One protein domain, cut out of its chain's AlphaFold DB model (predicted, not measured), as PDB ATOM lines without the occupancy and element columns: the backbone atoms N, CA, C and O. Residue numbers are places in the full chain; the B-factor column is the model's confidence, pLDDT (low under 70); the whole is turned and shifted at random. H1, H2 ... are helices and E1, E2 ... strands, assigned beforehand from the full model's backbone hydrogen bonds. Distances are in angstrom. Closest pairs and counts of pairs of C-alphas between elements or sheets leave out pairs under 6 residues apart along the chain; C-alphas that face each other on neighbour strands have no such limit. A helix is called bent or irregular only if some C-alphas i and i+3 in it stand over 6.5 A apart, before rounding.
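This is residues 6 to 117 of the 118 residues of an uncharacterized protein of marine sediment metagenome (UniProt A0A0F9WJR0). A curled sheet of four strands has two helices over one face, H1 lying along it and H2 standing up from it, and a long third helix, H3, runs past the far end of H2 and sticks out as a free arm with residues 103 to 116. The printed part has 112 residues, with E1, E2, H1, E3, E4, H2 and H3 in this order along the chain. The sheet is antiparallel, in the order E2, E1, E3, E4, and the class is mixed, helices and strands. The whole is loose, with a radius of gyration of the C-alphas of 18.3 A, and flat, spanning 63 by 37 by 17 A.

E1, residues 6 to 14, begins at C-alpha 6 (108.847, 181.705, 181.751) and is 26.1 A long. E2 holds residues 18 to 21, and H1 residues 29 to 38, 14.2 A. E3, residues 42 to 50, is 23.3 A long, and E4 holds residues 56 to 61. H2, residues 63 to 75, is 18.6 A long and ends at C-alpha 75 (129.416, 180.096, 199.019). H3, residues 85 to 116, is 46.8 A long and ends at C-alpha 116 (144.437, 155.859, 200.114); it has a kink of 33 degrees near residue 92 and is only just irregular, with C-alphas 86 and 89 6.9 A apart.

The sheet is strongly twisted. E1 and E2 form a hairpin, with N 14 and O 18 2.8 A apart. E1 and E3 are antiparallel, with N 11 and O 44 2.8 A apart. E3 and E4 form a hairpin, with N 47 and O 60 2.8 A apart. E2, H1 and E3 make a split strand-helix-strand unit, two strands running the same way with E1 between them, and its crossover is right-handed. H1 and H2 are on the same face, giving two layers, helices on one face of a sheet. H1 lies over E1 at a height over the sheet of 9.3 A, along the strands at 15 degrees on the local plane. H2 stands up from the sheet at 73 degrees, over E3; their closest C-alphas are Thr 63 and Ala 45, 4.6 A. H1 and H2 touch about perpendicular, at 74 degrees, closest at the C-alphas of Ala 33 and Val 66, 5.1 A. H2, with residues 71 to 75 alone, touches residues 94 to 99 of H3, closest at the C-alphas of Arg 75 and Ala 98, 4.9 A. H1 and H3 are apart. Each O i to N i+4 pair is within hydrogen-bond range in H1 and H2, and 24 of 28 in H3.

The C-alphas farthest apart, Lys 16 and Asn 117, are 63.2 A apart. The printed part has no cut and no long link. Mean pLDDT of the printed part is 81.2; residues 79 to 92, 95, 106 and 109 to 117 are under 70.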
ATOM      1  N   SER A   6     108.770 181.415 180.318       90.38
ATOM      2  CA  SER A   6     108.847 181.705 181.751       90.38
ATOM      3  C   SER A   6     109.618 182.999 181.967       90.38
ATOM      4  O   SER A   6     110.669 183.212 181.363       90.38
ATOM      5  N   GLU A   7     109.088 183.859 182.821       94.75
ATOM      6  CA  GLU A   7     109.680 185.140 183.194       94.75
ATOM      7  C   GLU A   7     109.578 185.301 184.704       94.75
ATOM      8  O   GLU A   7     108.533 185.021 185.285       94.75
ATOM      9  N   ILE A   8     110.640 185.751 185.353       95.50
ATOM     10  CA  ILE A   8     110.668 186.006 186.787       95.50
ATOM     11  C   ILE A   8     110.661 187.509 186.987       95.50
ATOM     12  O   ILE A   8     111.537 188.219 186.508       95.50
ATOM     13  N   TYR A   9     109.672 187.997 187.716       93.94
ATOM     14  CA  TYR A   9     109.577 189.403 188.049       93.94
ATOM     15  C   TYR A   9     109.955 189.610 189.508       93.94
ATOM     16  O   TYR A   9     109.329 189.051 190.415       93.94
ATOM     17  N   VAL A  10     110.966 190.445 189.727       92.31
ATOM     18  CA  VAL A  10     111.384 190.869 191.060       92.31
ATOM     19  C   VAL A  10     110.542 192.073 191.483       92.31
ATOM     20  O   VAL A  10     110.308 193.005 190.708       92.31
ATOM     21  N   ARG A  11     110.039 192.045 192.717       91.94
ATOM     22  CA  ARG A  11     109.361 193.180 193.347       91.94
ATOM     23  C   ARG A  11     110.340 193.956 194.204       91.94
ATOM     24  O   ARG A  11     111.164 193.342 194.880       91.94
ATOM     25  N   PHE A  12     110.144 195.266 194.256       90.38
ATOM     26  CA  PHE A  12     110.869 196.161 195.145       90.38
ATOM     27  C   PHE A  12     109.928 196.915 196.088       90.38
ATOM     28  O   PHE A  12     108.734 197.097 195.812       90.38
ATOM     29  N   LYS A  13     110.483 197.390 197.199       88.19
ATOM     30  CA  LYS A  13     109.863 198.305 198.147       88.19
ATOM     31  C   LYS A  13     110.877 199.381 198.519       88.19
ATOM     32  O   LYS A  13     111.813 199.120 199.258       88.19
ATOM     33  N   SER A  14     110.622 200.596 198.047       85.69
ATOM     34  CA  SER A  14     111.482 201.759 198.245       85.69
ATOM     35  C   SER A  14     110.744 202.851 199.012       85.69
ATOM     36  O   SER A  14     109.586 203.149 198.709       85.69
ATOM     37  N   ASP A  15     111.416 203.531 199.937       84.69
ATOM     38  CA  ASP A  15     110.841 204.697 200.626       84.69
ATOM     39  C   ASP A  15     110.589 205.873 199.670       84.69
ATOM     40  O   ASP A  15     109.716 206.711 199.900       84.69
ATOM     41  N   LYS A  16     111.342 205.931 198.564       85.00
ATOM     42  CA  LYS A  16     111.263 207.011 197.576       85.00
ATOM     43  C   LYS A  16     110.212 206.762 196.497       85.00
ATOM     44  O   LYS A  16     109.588 207.713 196.028       85.00
ATOM     45  N   TYR A  17     110.034 205.505 196.092       81.19
ATOM     46  CA  TYR A  17     109.199 205.128 194.943       81.19
ATOM     47  C   TYR A  17     107.981 204.267 195.314       81.19
ATOM     48  O   TYR A  17     107.139 204.002 194.459       81.19
ATOM     49  N   GLY A  18     107.846 203.858 196.577       87.12
ATOM     50  CA  GLY A  18     106.797 202.947 197.024       87.12
ATOM     51  C   GLY A  18     107.088 201.492 196.651       87.12
ATOM     52  O   GLY A  18     108.243 201.077 196.562       87.12
ATOM     53  N   CYS A  19     106.035 200.696 196.463       88.81
ATOM     54  CA  CYS A  19     106.146 199.287 196.083       88.81
ATOM     55  C   CYS A  19     105.929 199.115 194.577       88.81
ATOM     56  O   CYS A  19     104.998 199.706 194.024       88.81
ATOM     57  N   GLY A  20     106.712 198.249 193.937       89.69
ATOM     58  CA  GLY A  20     106.594 197.995 192.504       89.69
ATOM     59  C   GLY A  20     107.227 196.686 192.045       89.69
ATOM     60  O   GLY A  20     107.623 195.844 192.851       89.69
ATOM     61  N   MET A  21     107.280 196.517 190.728       89.38
ATOM     62  CA  MET A  21     107.978 195.434 190.033       89.38
ATOM     63  C   MET A  21     109.019 196.053 189.115       89.38
ATOM     64  O   MET A  21     108.747 197.087 188.504       89.38
ATOM     65  N   PHE A  22     110.195 195.437 189.025       87.06
ATOM     66  CA  PHE A  22     111.188 195.847 188.039       87.06
ATOM     67  C   PHE A  22     110.643 195.620 186.623       87.06
ATOM     68  O   PHE A  22     109.954 194.632 186.362       87.06
ATOM     69  N   GLU A  23     110.918 196.566 185.721       85.25
ATOM     70  CA  GLU A  23     110.370 196.554 184.357       85.25
ATOM     71  C   GLU A  23     110.930 195.408 183.510       85.25
ATOM     72  O   GLU A  23     110.221 194.855 182.670       85.25
ATOM     73  N   ASN A  24     112.192 195.041 183.745       89.44
ATOM     74  CA  ASN A  24     112.844 193.953 183.036       89.44
ATOM     75  C   ASN A  24     112.621 192.640 183.798       89.44
ATOM     76  O   ASN A  24     113.072 192.532 184.941       89.44
ATOM     77  N   PRO A  25     111.946 191.643 183.197       91.88
ATOM     78  CA  PRO A  25     111.881 190.320 183.788       91.88
ATOM     79  C   PRO A  25     113.244 189.629 183.705       91.88
ATOM     80  O   PRO A  25     113.940 189.721 182.696       91.88
ATOM     81  N   CYS A  26     113.573 188.867 184.738       93.25
ATOM     82  CA  CYS A  26     114.643 187.885 184.708       93.25
ATOM     83  C   CYS A  26     114.158 186.626 183.970       93.25
ATOM     84  O   CYS A  26     112.971 186.290 183.970       93.25
ATOM     85  N   HIS A  27     115.073 185.888 183.359       92.88
ATOM     86  CA  HIS A  27     114.792 184.645 182.640       92.88
ATOM     87  C   HIS A  27     115.338 183.407 183.361       92.88
ATOM     88  O   HIS A  27     115.081 182.278 182.939       92.88
ATOM     89  N   SER A  28     116.030 183.604 184.483       92.56
ATOM     90  CA  SER A  28     116.542 182.548 185.351       92.56
ATOM     91  C   SER A  28     116.505 182.952 186.830       92.56
ATOM     92  O   SER A  28     116.369 184.129 187.169       92.56
ATOM     93  N   ILE A  29     116.608 181.956 187.718       92.88
ATOM     94  CA  ILE A  29     116.759 182.188 189.164       92.88
ATOM     95  C   ILE A  29     118.087 182.896 189.455       92.88
ATOM     96  O   ILE A  29     118.115 183.759 190.323       92.88
ATOM     97  N   GLU A  30     119.139 182.588 188.695       91.44
ATOM     98  CA  GLU A  30     120.452 183.238 188.777       91.44
ATOM     99  C   GLU A  30     120.365 184.742 188.506       91.44
ATOM    100  O   GLU A  30     120.797 185.543 189.328       91.44
ATOM    101  N   GLU A  31     119.714 185.150 187.413       92.38
ATOM    102  CA  GLU A  31     119.514 186.573 187.108       92.38
ATOM    103  C   GLU A  31     118.674 187.280 188.181       92.38
ATOM    104  O   GLU A  31     118.981 188.406 188.571       92.38
ATOM    105  N   ALA A  32     117.631 186.617 188.690       91.44
ATOM    106  CA  ALA A  32     116.822 187.166 189.773       91.44
ATOM    107  C   ALA A  32     117.626 187.295 191.077       91.44
ATOM    108  O   ALA A  32     117.481 188.293 191.778       91.44
ATOM    109  N   ALA A  33     118.491 186.326 191.389       89.44
ATOM    110  CA  ALA A  33     119.385 186.377 192.541       89.44
ATOM    111  C   ALA A  33     120.409 187.503 192.397       89.44
ATOM    112  O   ALA A  33     120.590 188.260 193.345       89.44
ATOM    113  N   GLY A  34     120.990 187.686 191.207       88.06
ATOM    114  CA  GLY A  34     121.857 188.821 190.894       88.06
ATOM    115  C   GLY A  34     121.166 190.163 191.140       88.06
ATOM    116  O   GLY A  34     121.714 191.017 191.828       88.06
ATOM    117  N   GLN A  35     119.917 190.319 190.694       87.38
ATOM    118  CA  GLN A  35     119.152 191.543 190.949       87.38
ATOM    119  C   GLN A  35     118.855 191.770 192.441       87.38
ATOM    120  O   GLN A  35     118.943 192.899 192.922       87.38
ATOM    121  N   PHE A  36     118.555 190.711 193.198       86.00
ATOM    122  CA  PHE A  36     118.452 190.788 194.664       86.00
ATOM    123  C   PHE A  36     119.778 191.168 195.325       86.00
ATOM    124  O   PHE A  36     119.793 191.818 196.367       86.00
ATOM    125  N   ALA A  37     120.890 190.733 194.743       81.19
ATOM    126  CA  ALA A  37     122.218 191.045 195.229       81.19
ATOM    127  C   ALA A  37     122.546 192.529 195.003       81.19
ATOM    128  O   ALA A  37     123.111 193.166 195.886       81.19
ATOM    129  N   GLU A  38     122.173 193.089 193.854       83.44
ATOM    130  CA  GLU A  38     122.507 194.462 193.466       83.44
ATOM    131  C   GLU A  38     121.556 195.524 194.042       83.44
ATOM    132  O   GLU A  38     121.996 196.642 194.317       83.44
ATOM    133  N   ASP A  39     120.275 195.197 194.239       83.62
ATOM    134  CA  ASP A  39     119.250 196.166 194.638       83.62
ATOM    135  C   ASP A  39     118.684 195.880 196.036       83.62
ATOM    136  O   ASP A  39     117.944 194.916 196.253       83.62
ATOM    137  N   SER A  40     119.004 196.772 196.978       78.50
ATOM    138  CA  SER A  40     118.601 196.697 198.386       78.50
ATOM    139  C   SER A  40     117.099 196.814 198.625       78.50
ATOM    140  O   SER A  40     116.625 196.453 199.703       78.50
ATOM    141  N   ASP A  41     116.362 197.349 197.652       83.62
ATOM    142  CA  ASP A  41     114.921 197.528 197.754       83.62
ATOM    143  C   ASP A  41     114.171 196.260 197.312       83.62
ATOM    144  O   ASP A  41     112.947 196.207 197.440       83.62
ATOM    145  N   SER A  42     114.855 195.226 196.806       87.75
ATOM    146  CA  SER A  42     114.234 193.953 196.418       87.75
ATOM    147  C   SER A  42     113.522 193.280 197.603       87.75
ATOM    148  O   SER A  42     113.926 193.370 198.757       87.75
ATOM    149  N   VAL A  43     112.382 192.624 197.363       87.12
ATOM    150  CA  VAL A  43     111.615 191.993 198.462       87.12
ATOM    151  C   VAL A  43     111.069 190.608 198.154       87.12
ATOM    152  O   VAL A  43     110.820 189.836 199.074       87.12
ATOM    153  N   SER A  44     110.822 190.280 196.887       90.06
ATOM    154  CA  SER A  44     110.257 188.978 196.502       90.06
ATOM    155  C   SER A  44     110.355 188.755 194.998       90.06
ATOM    156  O   SER A  44     110.360 189.732 194.251       90.06
ATOM    157  N   ALA A  45     110.314 187.503 194.557       93.56
ATOM    158  CA  ALA A  45     110.320 187.134 193.147       93.56
ATOM    159  C   ALA A  45     109.120 186.245 192.801       93.56
ATOM    160  O   ALA A  45     108.763 185.327 193.542       93.56
ATOM    161  N   THR A  46     108.498 186.494 191.650       94.94
ATOM    162  CA  THR A  46     107.382 185.683 191.147       94.94
ATOM    163  C   THR A  46     107.668 185.226 189.726       94.94
ATOM    164  O   THR A  46     107.921 186.043 188.846       94.94
ATOM    165  N   SER A  47     107.608 183.916 189.501       95.62
ATOM    166  CA  SER A  47     107.714 183.314 188.176       95.62
ATOM    167  C   SER A  47     106.349 183.318 187.502       95.62
ATOM    168  O   SER A  47     105.388 182.775 188.041       95.62
ATOM    169  N   HIS A  48     106.277 183.897 186.315       94.50
ATOM    170  CA  HIS A  48     105.125 183.936 185.433       94.50
ATOM    171  C   HIS A  48     105.352 183.012 184.236       94.50
ATOM    172  O   HIS A  48     106.338 183.145 183.516       94.50
ATOM    173  N   GLU A  49     104.420 182.091 184.008       94.25
ATOM    174  CA  GLU A  49     104.383 181.251 182.812       94.25
ATOM    175  C   GLU A  49     103.343 181.788 181.833       94.25
ATOM    176  O   GLU A  49     102.165 181.918 182.177       94.25
ATOM    177  N   PHE A  50     103.760 182.036 180.595       92.19
ATOM    178  CA  PHE A  50     102.903 182.515 179.518       92.19
ATOM    179  C   PHE A  50     102.708 181.448 178.441       92.19
ATOM    180  O   PHE A  50     103.622 180.682 178.115       92.19
ATOM    181  N   ASP A  51     101.506 181.413 177.865       91.38
ATOM    182  CA  ASP A  51     101.231 180.623 176.670       91.38
ATOM    183  C   ASP A  51     101.811 181.282 175.406       91.38
ATOM    184  O   ASP A  51     102.244 182.434 175.409       91.38
ATOM    185  N   ALA A  52     101.771 180.555 174.286       88.81
ATOM    186  CA  ALA A  52     102.254 181.042 172.991       88.81
ATOM    187  C   ALA A  52     101.491 182.276 172.459       88.81
ATOM    188  O   ALA A  52     101.916 182.888 171.481       88.81
ATOM    189  N   THR A  53     100.359 182.643 173.070       89.56
ATOM    190  CA  THR A  53      99.581 183.849 172.746       89.56
ATOM    191  C   THR A  53      99.904 185.028 173.669       89.56
ATOM    192  O   THR A  53      99.310 186.096 173.521       89.56
ATOM    193  N   GLY A  54     100.840 184.850 174.607       87.31
ATOM    194  CA  GLY A  54     101.238 185.855 175.588       87.31
ATOM    195  C   GLY A  54     100.277 185.976 176.771       87.31
ATOM    196  O   GLY A  54     100.322 186.974 177.488       87.31
ATOM    197  N   ARG A  55      99.385 185.003 176.992       90.06
ATOM    198  CA  ARG A  55      98.491 185.012 178.156       90.06
ATOM    199  C   ARG A  55      99.153 184.317 179.331       90.06
ATOM    200  O   ARG A  55      99.699 183.227 179.181       90.06
ATOM    201  N   LEU A  56      99.050 184.936 180.505       91.62
ATOM    202  CA  LEU A  56      99.508 184.345 181.755       91.62
ATOM    203  C   LEU A  56      98.699 183.077 182.053       91.62
ATOM    204  O   LEU A  56      97.472 183.122 182.156       91.62
ATOM    205  N   ILE A  57      99.399 181.959 182.200       93.56
ATOM    206  CA  ILE A  57      98.838 180.664 182.587       93.56
ATOM    207  C   ILE A  57      98.950 180.494 184.100       93.56
ATOM    208  O   ILE A  57      98.014 180.031 184.753       93.56
ATOM    209  N   THR A  58     100.117 180.800 184.666       93.38
ATOM    210  CA  THR A  58     100.434 180.492 186.065       93.38
ATOM    211  C   THR A  58     101.423 181.504 186.625       93.38
ATOM    212  O   THR A  58     102.283 182.003 185.905       93.38
ATOM    213  N   ALA A  59     101.274 181.804 187.913       94.00
ATOM    214  CA  ALA A  59     102.197 182.616 188.687       94.00
ATOM    215  C   ALA A  59     102.575 181.854 189.962       94.00
ATOM    216  O   ALA A  59     101.688 181.418 190.698       94.00
ATOM    217  N   CYS A  60     103.870 181.697 190.213       94.19
ATOM    218  CA  CYS A  60     104.405 180.979 191.367       94.19
ATOM    219  C   CYS A  60     105.391 181.869 192.116       94.19
ATOM    220  O   CYS A  60     106.284 182.454 191.502       94.19
ATOM    221  N   ASP A  61     105.258 181.948 193.439       94.31
ATOM    222  CA  ASP A  61     106.286 182.575 194.267       94.31
ATOM    223  C   ASP A  61     107.568 181.735 194.197       94.31
ATOM    224  O   ASP A  61     107.539 180.516 194.380       94.31
ATOM    225  N   VAL A  62     108.679 182.387 193.861       94.25
ATOM    226  CA  VAL A  62     110.009 181.769 193.769       94.25
ATOM    227  C   VAL A  62     111.020 182.498 194.648       94.25
ATOM    228  O   VAL A  62     112.220 182.314 194.481       94.25
ATOM    229  N   THR A  63     110.547 183.307 195.597       90.81
ATOM    230  CA  THR A  63     111.393 184.113 196.482       90.81
ATOM    231  C   THR A  63     112.365 183.236 197.260       90.81
ATOM    232  O   THR A  63     113.551 183.536 197.305       90.81
ATOM    233  N   GLU A  64     111.888 182.115 197.810       89.75
ATOM    234  CA  GLU A  64     112.732 181.173 198.553       89.75
ATOM    235  C   GLU A  64     113.861 180.614 197.680       89.75
ATOM    236  O   GLU A  64     115.014 180.662 198.085       89.75
ATOM    237  N   LYS A  65     113.557 180.211 196.440       91.81
ATOM    238  CA  LYS A  65     114.556 179.688 195.494       91.81
ATOM    239  C   LYS A  65     115.601 180.729 195.106       91.81
ATOM    240  O   LYS A  65     116.768 180.397 194.951       91.81
ATOM    241  N   VAL A  66     115.180 181.982 194.932       90.69
ATOM    242  CA  VAL A  66     116.091 183.098 194.647       90.69
ATOM    243  C   VAL A  66     117.021 183.345 195.833       90.69
ATOM    244  O   VAL A  66     118.221 183.511 195.642       90.69
ATOM    245  N   ILE A  67     116.491 183.296 197.058       85.75
ATOM    246  CA  ILE A  67     117.295 183.424 198.278       85.75
ATOM    247  C   ILE A  67     118.251 182.235 198.434       85.75
ATOM    248  O   ILE A  67     119.409 182.441 198.775       85.75
ATOM    249  N   GLU A  68     117.801 181.001 198.195       87.81
ATOM    250  CA  GLU A  68     118.661 179.812 198.234       87.81
ATOM    251  C   GLU A  68     119.812 179.919 197.237       87.81
ATOM    252  O   GLU A  68     120.961 179.723 197.617       87.81
ATOM    253  N   HIS A  69     119.525 180.318 196.001       89.69
ATOM    254  CA  HIS A  69     120.561 180.470 194.989       89.69
ATOM    255  C   HIS A  69     121.538 181.605 195.316       89.69
ATOM    256  O   HIS A  69     122.741 181.481 195.106       89.69
ATOM    257  N   LEU A  70     121.055 182.691 195.927       84.44
ATOM    258  CA  LEU A  70     121.933 183.742 196.432       84.44
ATOM    259  C   LEU A  70     122.917 183.215 197.494       84.44
ATOM    260  O   LEU A  70     124.078 183.622 197.501       84.44
ATOM    261  N   LYS A  71     122.490 182.290 198.368       82.00
ATOM    262  CA  LYS A  71     123.401 181.633 199.324       82.00
ATOM    263  C   LYS A  71     124.490 180.841 198.606       82.00
ATOM    264  O   LYS A  71     125.643 180.897 199.025       82.00
ATOM    265  N   GLU A  72     124.136 180.123 197.541       85.06
ATOM    266  CA  GLU A  72     125.098 179.375 196.722       85.06
ATOM    267  C   GLU A  72     126.128 180.321 196.087       85.06
ATOM    268  O   GLU A  72     127.329 180.087 196.203       85.06
ATOM    269  N   MET A  73     125.691 181.457 195.532       82.94
ATOM    270  CA  MET A  73     126.596 182.465 194.958       82.94
ATOM    271  C   MET A  73     127.592 183.035 195.983       82.94
ATOM    272  O   MET A  73     128.747 183.298 195.638       82.94
ATOM    273  N   ILE A  74     127.164 183.218 197.238       78.56
ATOM    274  CA  ILE A  74     128.036 183.637 198.349       78.56
ATOM    275  C   ILE A  74     129.031 182.523 198.694       78.56
ATOM    276  O   ILE A  74     130.224 182.785 198.852       78.56
ATOM    277  N   ARG A  75     128.563 181.269 198.768       77.06
ATOM    278  CA  ARG A  75     129.416 180.096 199.019       77.06
ATOM    279  C   ARG A  75     130.515 179.946 197.967       77.06
ATOM    280  O   ARG A  75     131.652 179.613 198.315       77.06
ATOM    281  N   ASP A  76     130.204 180.253 196.715       80.62
ATOM    282  CA  ASP A  76     131.122 180.151 195.580       80.62
ATOM    283  C   ASP A  76     132.028 181.386 195.393       80.62
ATOM    284  O   ASP A  76     132.751 181.461 194.403       80.62
ATOM    285  N   ASP A  77     132.035 182.355 196.324       71.25
ATOM    286  CA  ASP A  77     132.782 183.632 196.210       71.25
ATOM    287  C   ASP A  77     132.386 184.499 194.999       71.25
ATOM    288  O   ASP A  77     133.044 185.488 194.676       71.25
ATOM    289  N   THR A  78     131.293 184.157 194.316       71.50
ATOM    290  CA  THR A  78     130.801 184.923 193.160       71.50
ATOM    291  C   THR A  78     130.167 186.242 193.611       71.50
ATOM    292  O   THR A  78     130.057 187.188 192.830       71.50
ATOM    293  N   TRP A  79     129.787 186.338 194.890       68.62
ATOM    294  CA  TRP A  79     129.208 187.536 195.478       68.62
ATOM    295  C   TRP A  79     129.741 187.806 196.894       68.62
ATOM    296  O   TRP A  79     129.427 187.086 197.838       68.62
ATOM    297  N   THR A  80     130.538 188.868 197.048       64.25
ATOM    298  CA  THR A  80     131.330 189.129 198.270       64.25
ATOM    299  C   THR A  80     130.788 190.246 199.166       64.25
ATOM    300  O   THR A  80     131.355 190.512 200.223       64.25
ATOM    301  N   SER A  81     129.716 190.936 198.767       63.00
ATOM    302  CA  SER A  81     129.091 191.994 199.575       63.00
ATOM    303  C   SER A  81     127.641 192.222 199.173       63.00
ATOM    304  O   SER A  81     127.387 192.425 197.991       63.00
ATOM    305  N   SER A  82     126.703 192.280 200.121       61.53
ATOM    306  CA  SER A  82     125.309 192.639 199.834       61.53
ATOM    307  C   SER A  82     124.956 194.028 200.394       61.53
ATOM    308  O   SER A  82     125.186 194.269 201.574       61.53
ATOM    309  N   PRO A  83     124.377 194.945 199.594       61.22
ATOM    310  CA  PRO A  83     123.768 196.184 200.075       61.22
ATOM    311  C   PRO A  83     122.375 195.959 200.689       61.22
ATOM    312  O   PRO A  83     121.723 196.915 201.108       61.22
ATOM    313  N   HIS A  84     121.873 194.720 200.695       63.06
ATOM    314  CA  HIS A  84     120.473 194.432 200.955       63.06
ATOM    315  C   HIS A  84     120.200 194.230 202.457       63.06
ATOM    316  O   HIS A  84     120.664 193.251 203.036       63.06
ATOM    317  N   PRO A  85     119.373 195.070 203.106       62.19
ATOM    318  CA  PRO A  85     119.206 195.073 204.563       62.19
ATOM    319  C   PRO A  85     118.569 193.790 205.113       62.19
ATOM    320  O   PRO A  85     118.903 193.362 206.210       62.19
ATOM    321  N   ILE A  86     117.678 193.141 204.350       62.88
ATOM    322  CA  ILE A  86     117.131 191.820 204.725       62.88
ATOM    323  C   ILE A  86     118.214 190.746 204.706       62.88
ATOM    324  O   ILE A  86     118.088 189.768 205.425       62.88
ATOM    325  N   LEU A  87     119.242 190.904 203.876       62.69
ATOM    326  CA  LEU A  87     120.300 189.923 203.724       62.69
ATOM    327  C   LEU A  87     121.505 190.269 204.586       62.69
ATOM    328  O   LEU A  87     122.259 189.362 204.850       62.69
ATOM    329  N   ASP A  88     121.671 191.500 205.070       63.34
ATOM    330  CA  ASP A  88     122.843 191.944 205.842       63.34
ATOM    331  C   ASP A  88     123.118 191.052 207.072       63.34
ATOM    332  O   ASP A  88     124.203 190.483 207.208       63.34
ATOM    333  N   ASP A  89     122.088 190.794 207.888       61.03
ATOM    334  CA  ASP A  89     122.183 189.885 209.043       61.03
ATOM    335  C   ASP A  89     122.454 188.424 208.629       61.03
ATOM    336  O   ASP A  89     123.120 187.667 209.339       61.03
ATOM    337  N   PHE A  90     121.949 188.008 207.466       66.06
ATOM    338  CA  PHE A  90     122.129 186.649 206.955       66.06
ATOM    339  C   PHE A  90     123.440 186.476 206.183       66.06
ATOM    340  O   PHE A  90     123.978 185.377 206.138       66.06
ATOM    341  N   PHE A  91     123.986 187.546 205.616       67.19
ATOM    342  CA  PHE A  91     125.173 187.559 204.778       67.19
ATOM    343  C   PHE A  91     126.399 187.250 205.622       67.19
ATOM    344  O   PHE A  91     127.218 186.423 205.228       67.19
ATOM    345  N   ALA A  92     126.486 187.841 206.819       67.69
ATOM    346  CA  ALA A  92     127.510 187.496 207.798       67.69
ATOM    347  C   ALA A  92     127.425 186.010 208.187       67.69
ATOM    348  O   ALA A  92     128.423 185.293 208.105       67.69
ATOM    349  N   ALA A  93     126.226 185.522 208.521       73.31
ATOM    350  CA  ALA A  93     126.017 184.130 208.918       73.31
ATOM    351  C   ALA A  93     126.345 183.129 207.794       73.31
ATOM    352  O   ALA A  93     127.001 182.117 208.037       73.31
ATOM    353  N   TRP A  94     125.930 183.409 206.556       74.31
ATOM    354  CA  TRP A  94     126.201 182.552 205.398       74.31
ATOM    355  C   TRP A  94     127.657 182.615 204.953       74.31
ATOM    356  O   TRP A  94     128.203 181.596 204.547       74.31
ATOM    357  N   SER A  95     128.317 183.766 205.087       68.62
ATOM    358  CA  SER A  95     129.756 183.879 204.830       68.62
ATOM    359  C   SER A  95     130.561 183.051 205.838       68.62
ATOM    360  O   SER A  95     131.471 182.320 205.454       68.62
ATOM    361  N   GLU A  96     130.206 183.100 207.127       75.75
ATOM    362  CA  GLU A  96     130.822 182.251 208.157       75.75
ATOM    363  C   GLU A  96     130.546 180.754 207.933       75.75
ATOM    364  O   GLU A  96     131.405 179.910 208.197       75.75
ATOM    365  N   GLU A  97     129.353 180.398 207.451       74.38
ATOM    366  CA  GLU A  97     129.014 179.029 207.047       74.38
ATOM    367  C   GLU A  97     129.839 178.568 205.841       74.38
ATOM    368  O   GLU A  97     130.469 177.517 205.917       74.38
ATOM    369  N   ALA A  98     129.948 179.381 204.789       74.31
ATOM    370  CA  ALA A  98     130.743 179.073 203.602       74.31
ATOM    371  C   ALA A  98     132.227 178.839 203.929       74.31
ATOM    372  O   ALA A  98     132.850 177.917 203.401       74.31
ATOM    373  N   VAL A  99     132.799 179.637 204.838       74.94
ATOM    374  CA  VAL A  99     134.179 179.443 205.313       74.94
ATOM    375  C   VAL A  99     134.326 178.114 206.063       74.94
ATOM    376  O   VAL A  99     135.314 177.406 205.855       74.94
ATOM    377  N   ARG A 100     133.359 177.755 206.918       73.62
ATOM    378  CA  ARG A 100     133.371 176.472 207.643       73.62
ATOM    379  C   ARG A 100     133.226 175.278 206.705       73.62
ATOM    380  O   ARG A 100     133.974 174.319 206.863       73.62
ATOM    381  N   ASP A 101     132.324 175.348 205.732       75.50
ATOM    382  CA  ASP A 101     132.119 174.291 204.740       75.50
ATOM    383  C   ASP A 101     133.390 174.044 203.921       75.50
ATOM    384  O   ASP A 101     133.843 172.906 203.832       75.50
ATOM    385  N   ARG A 102     134.047 175.106 203.430       72.19
ATOM    386  CA  ARG A 102     135.340 174.981 202.732       72.19
ATOM    387  C   ARG A 102     136.419 174.350 203.611       72.19
ATOM    388  O   ARG A 102     137.208 173.542 203.130       72.19
ATOM    389  N   ALA A 103     136.478 174.717 204.892       71.94
ATOM    390  CA  ALA A 103     137.431 174.118 205.823       71.94
ATOM    391  C   ALA A 103     137.155 172.620 206.044       71.94
ATOM    392  O   ALA A 103     138.097 171.835 206.131       71.94
ATOM    393  N   ASN A 104     135.881 172.225 206.089       72.31
ATOM    394  CA  ASN A 104     135.463 170.838 206.264       72.31
ATOM    395  C   ASN A 104     135.732 169.989 205.007       72.31
ATOM    396  O   ASN A 104     136.227 168.874 205.127       72.31
ATOM    397  N   ASP A 105     135.500 170.531 203.808       70.88
ATOM    398  CA  ASP A 105     135.825 169.854 202.540       70.88
ATOM    399  C   ASP A 105     137.340 169.605 202.407       70.88
ATOM    400  O   ASP A 105     137.765 168.512 202.029       70.88
ATOM    401  N   LEU A 106     138.173 170.577 202.799       69.00
ATOM    402  CA  LEU A 106     139.635 170.421 202.829       69.00
ATOM    403  C   LEU A 106     140.109 169.377 203.853       69.00
ATOM    404  O   LEU A 106     141.122 168.708 203.628       69.00
ATOM    405  N   GLU A 107     139.412 169.244 204.984       70.00
ATOM    406  CA  GLU A 107     139.684 168.200 205.979       70.00
ATOM    407  C   GLU A 107     139.269 166.820 205.449       70.00
ATOM    408  O   GLU A 107     140.036 165.862 205.567       70.00
ATOM    409  N   HIS A 108     138.108 166.727 204.794       70.69
ATOM    410  CA  HIS A 108     137.617 165.497 204.173       70.69
ATOM    411  C   HIS A 108     138.587 164.987 203.097       70.69
ATOM    412  O   HIS A 108     138.985 163.822 203.134       70.69
ATOM    413  N   GLU A 109     139.049 165.867 202.204       65.69
ATOM    414  CA  GLU A 109     140.029 165.528 201.164       65.69
ATOM    415  C   GLU A 109     141.369 165.065 201.770       65.69
ATOM    416  O   GLU A 109     141.995 164.117 201.281       65.69
ATOM    417  N   HIS A 110     141.798 165.674 202.884       65.56
ATOM    418  CA  HIS A 110     142.981 165.240 203.632       65.56
ATOM    419  C   HIS A 110     142.823 163.833 204.218       65.56
ATOM    420  O   HIS A 110     143.767 163.041 204.172       65.56
ATOM    421  N   VAL A 111     141.651 163.515 204.773       68.50
ATOM    422  CA  VAL A 111     141.356 162.196 205.348       68.50
ATOM    423  C   VAL A 111     141.304 161.127 204.256       68.50
ATOM    424  O   VAL A 111     141.932 160.079 204.413       68.50
ATOM    425  N   GLU A 112     140.631 161.385 203.134       66.94
ATOM    426  CA  GLU A 112     140.571 160.445 202.006       66.94
ATOM    427  C   GLU A 112     141.953 160.200 201.389       66.94
ATOM    428  O   GLU A 112     142.342 159.051 201.159       66.94
ATOM    429  N   SER A 113     142.747 161.261 201.211       64.25
ATOM    430  CA  SER A 113     144.131 161.156 200.730       64.25
ATOM    431  C   SER A 113     145.025 160.370 201.696       64.25
ATOM    432  O   SER A 113     145.896 159.611 201.265       64.25
ATOM    433  N   ALA A 114     144.813 160.520 203.008       64.88
ATOM    434  CA  ALA A 114     145.538 159.768 204.026       64.88
ATOM    435  C   ALA A 114     145.127 158.287 204.065       64.88
ATOM    436  O   ALA A 114     145.988 157.444 204.294       64.88
ATOM    437  N   MET A 115     143.854 157.958 203.811       65.88
ATOM    438  CA  MET A 115     143.358 156.576 203.751       65.88
ATOM    439  C   MET A 115     143.826 155.813 202.506       65.88
ATOM    440  O   MET A 115     144.050 154.610 202.589       65.88
ATOM    441  N   LEU A 116     143.994 156.490 201.364       61.56
ATOM    442  CA  LEU A 116     144.437 155.859 200.114       61.56
ATOM    443  C   LEU A 116     145.935 155.480 200.112       61.56
ATOM    444  O   LEU A 116     146.374 154.706 199.265       61.56
ATOM    445  N   ASN A 117     146.716 156.039 201.042       54.22
ATOM    446  CA  ASN A 117     148.166 155.853 201.169       54.22
ATOM    447  C   ASN A 117     148.576 154.841 202.268       54.22
ATOM    448  O   ASN A 117     149.742 154.823 202.673       54.22
TER     449      ASN A 117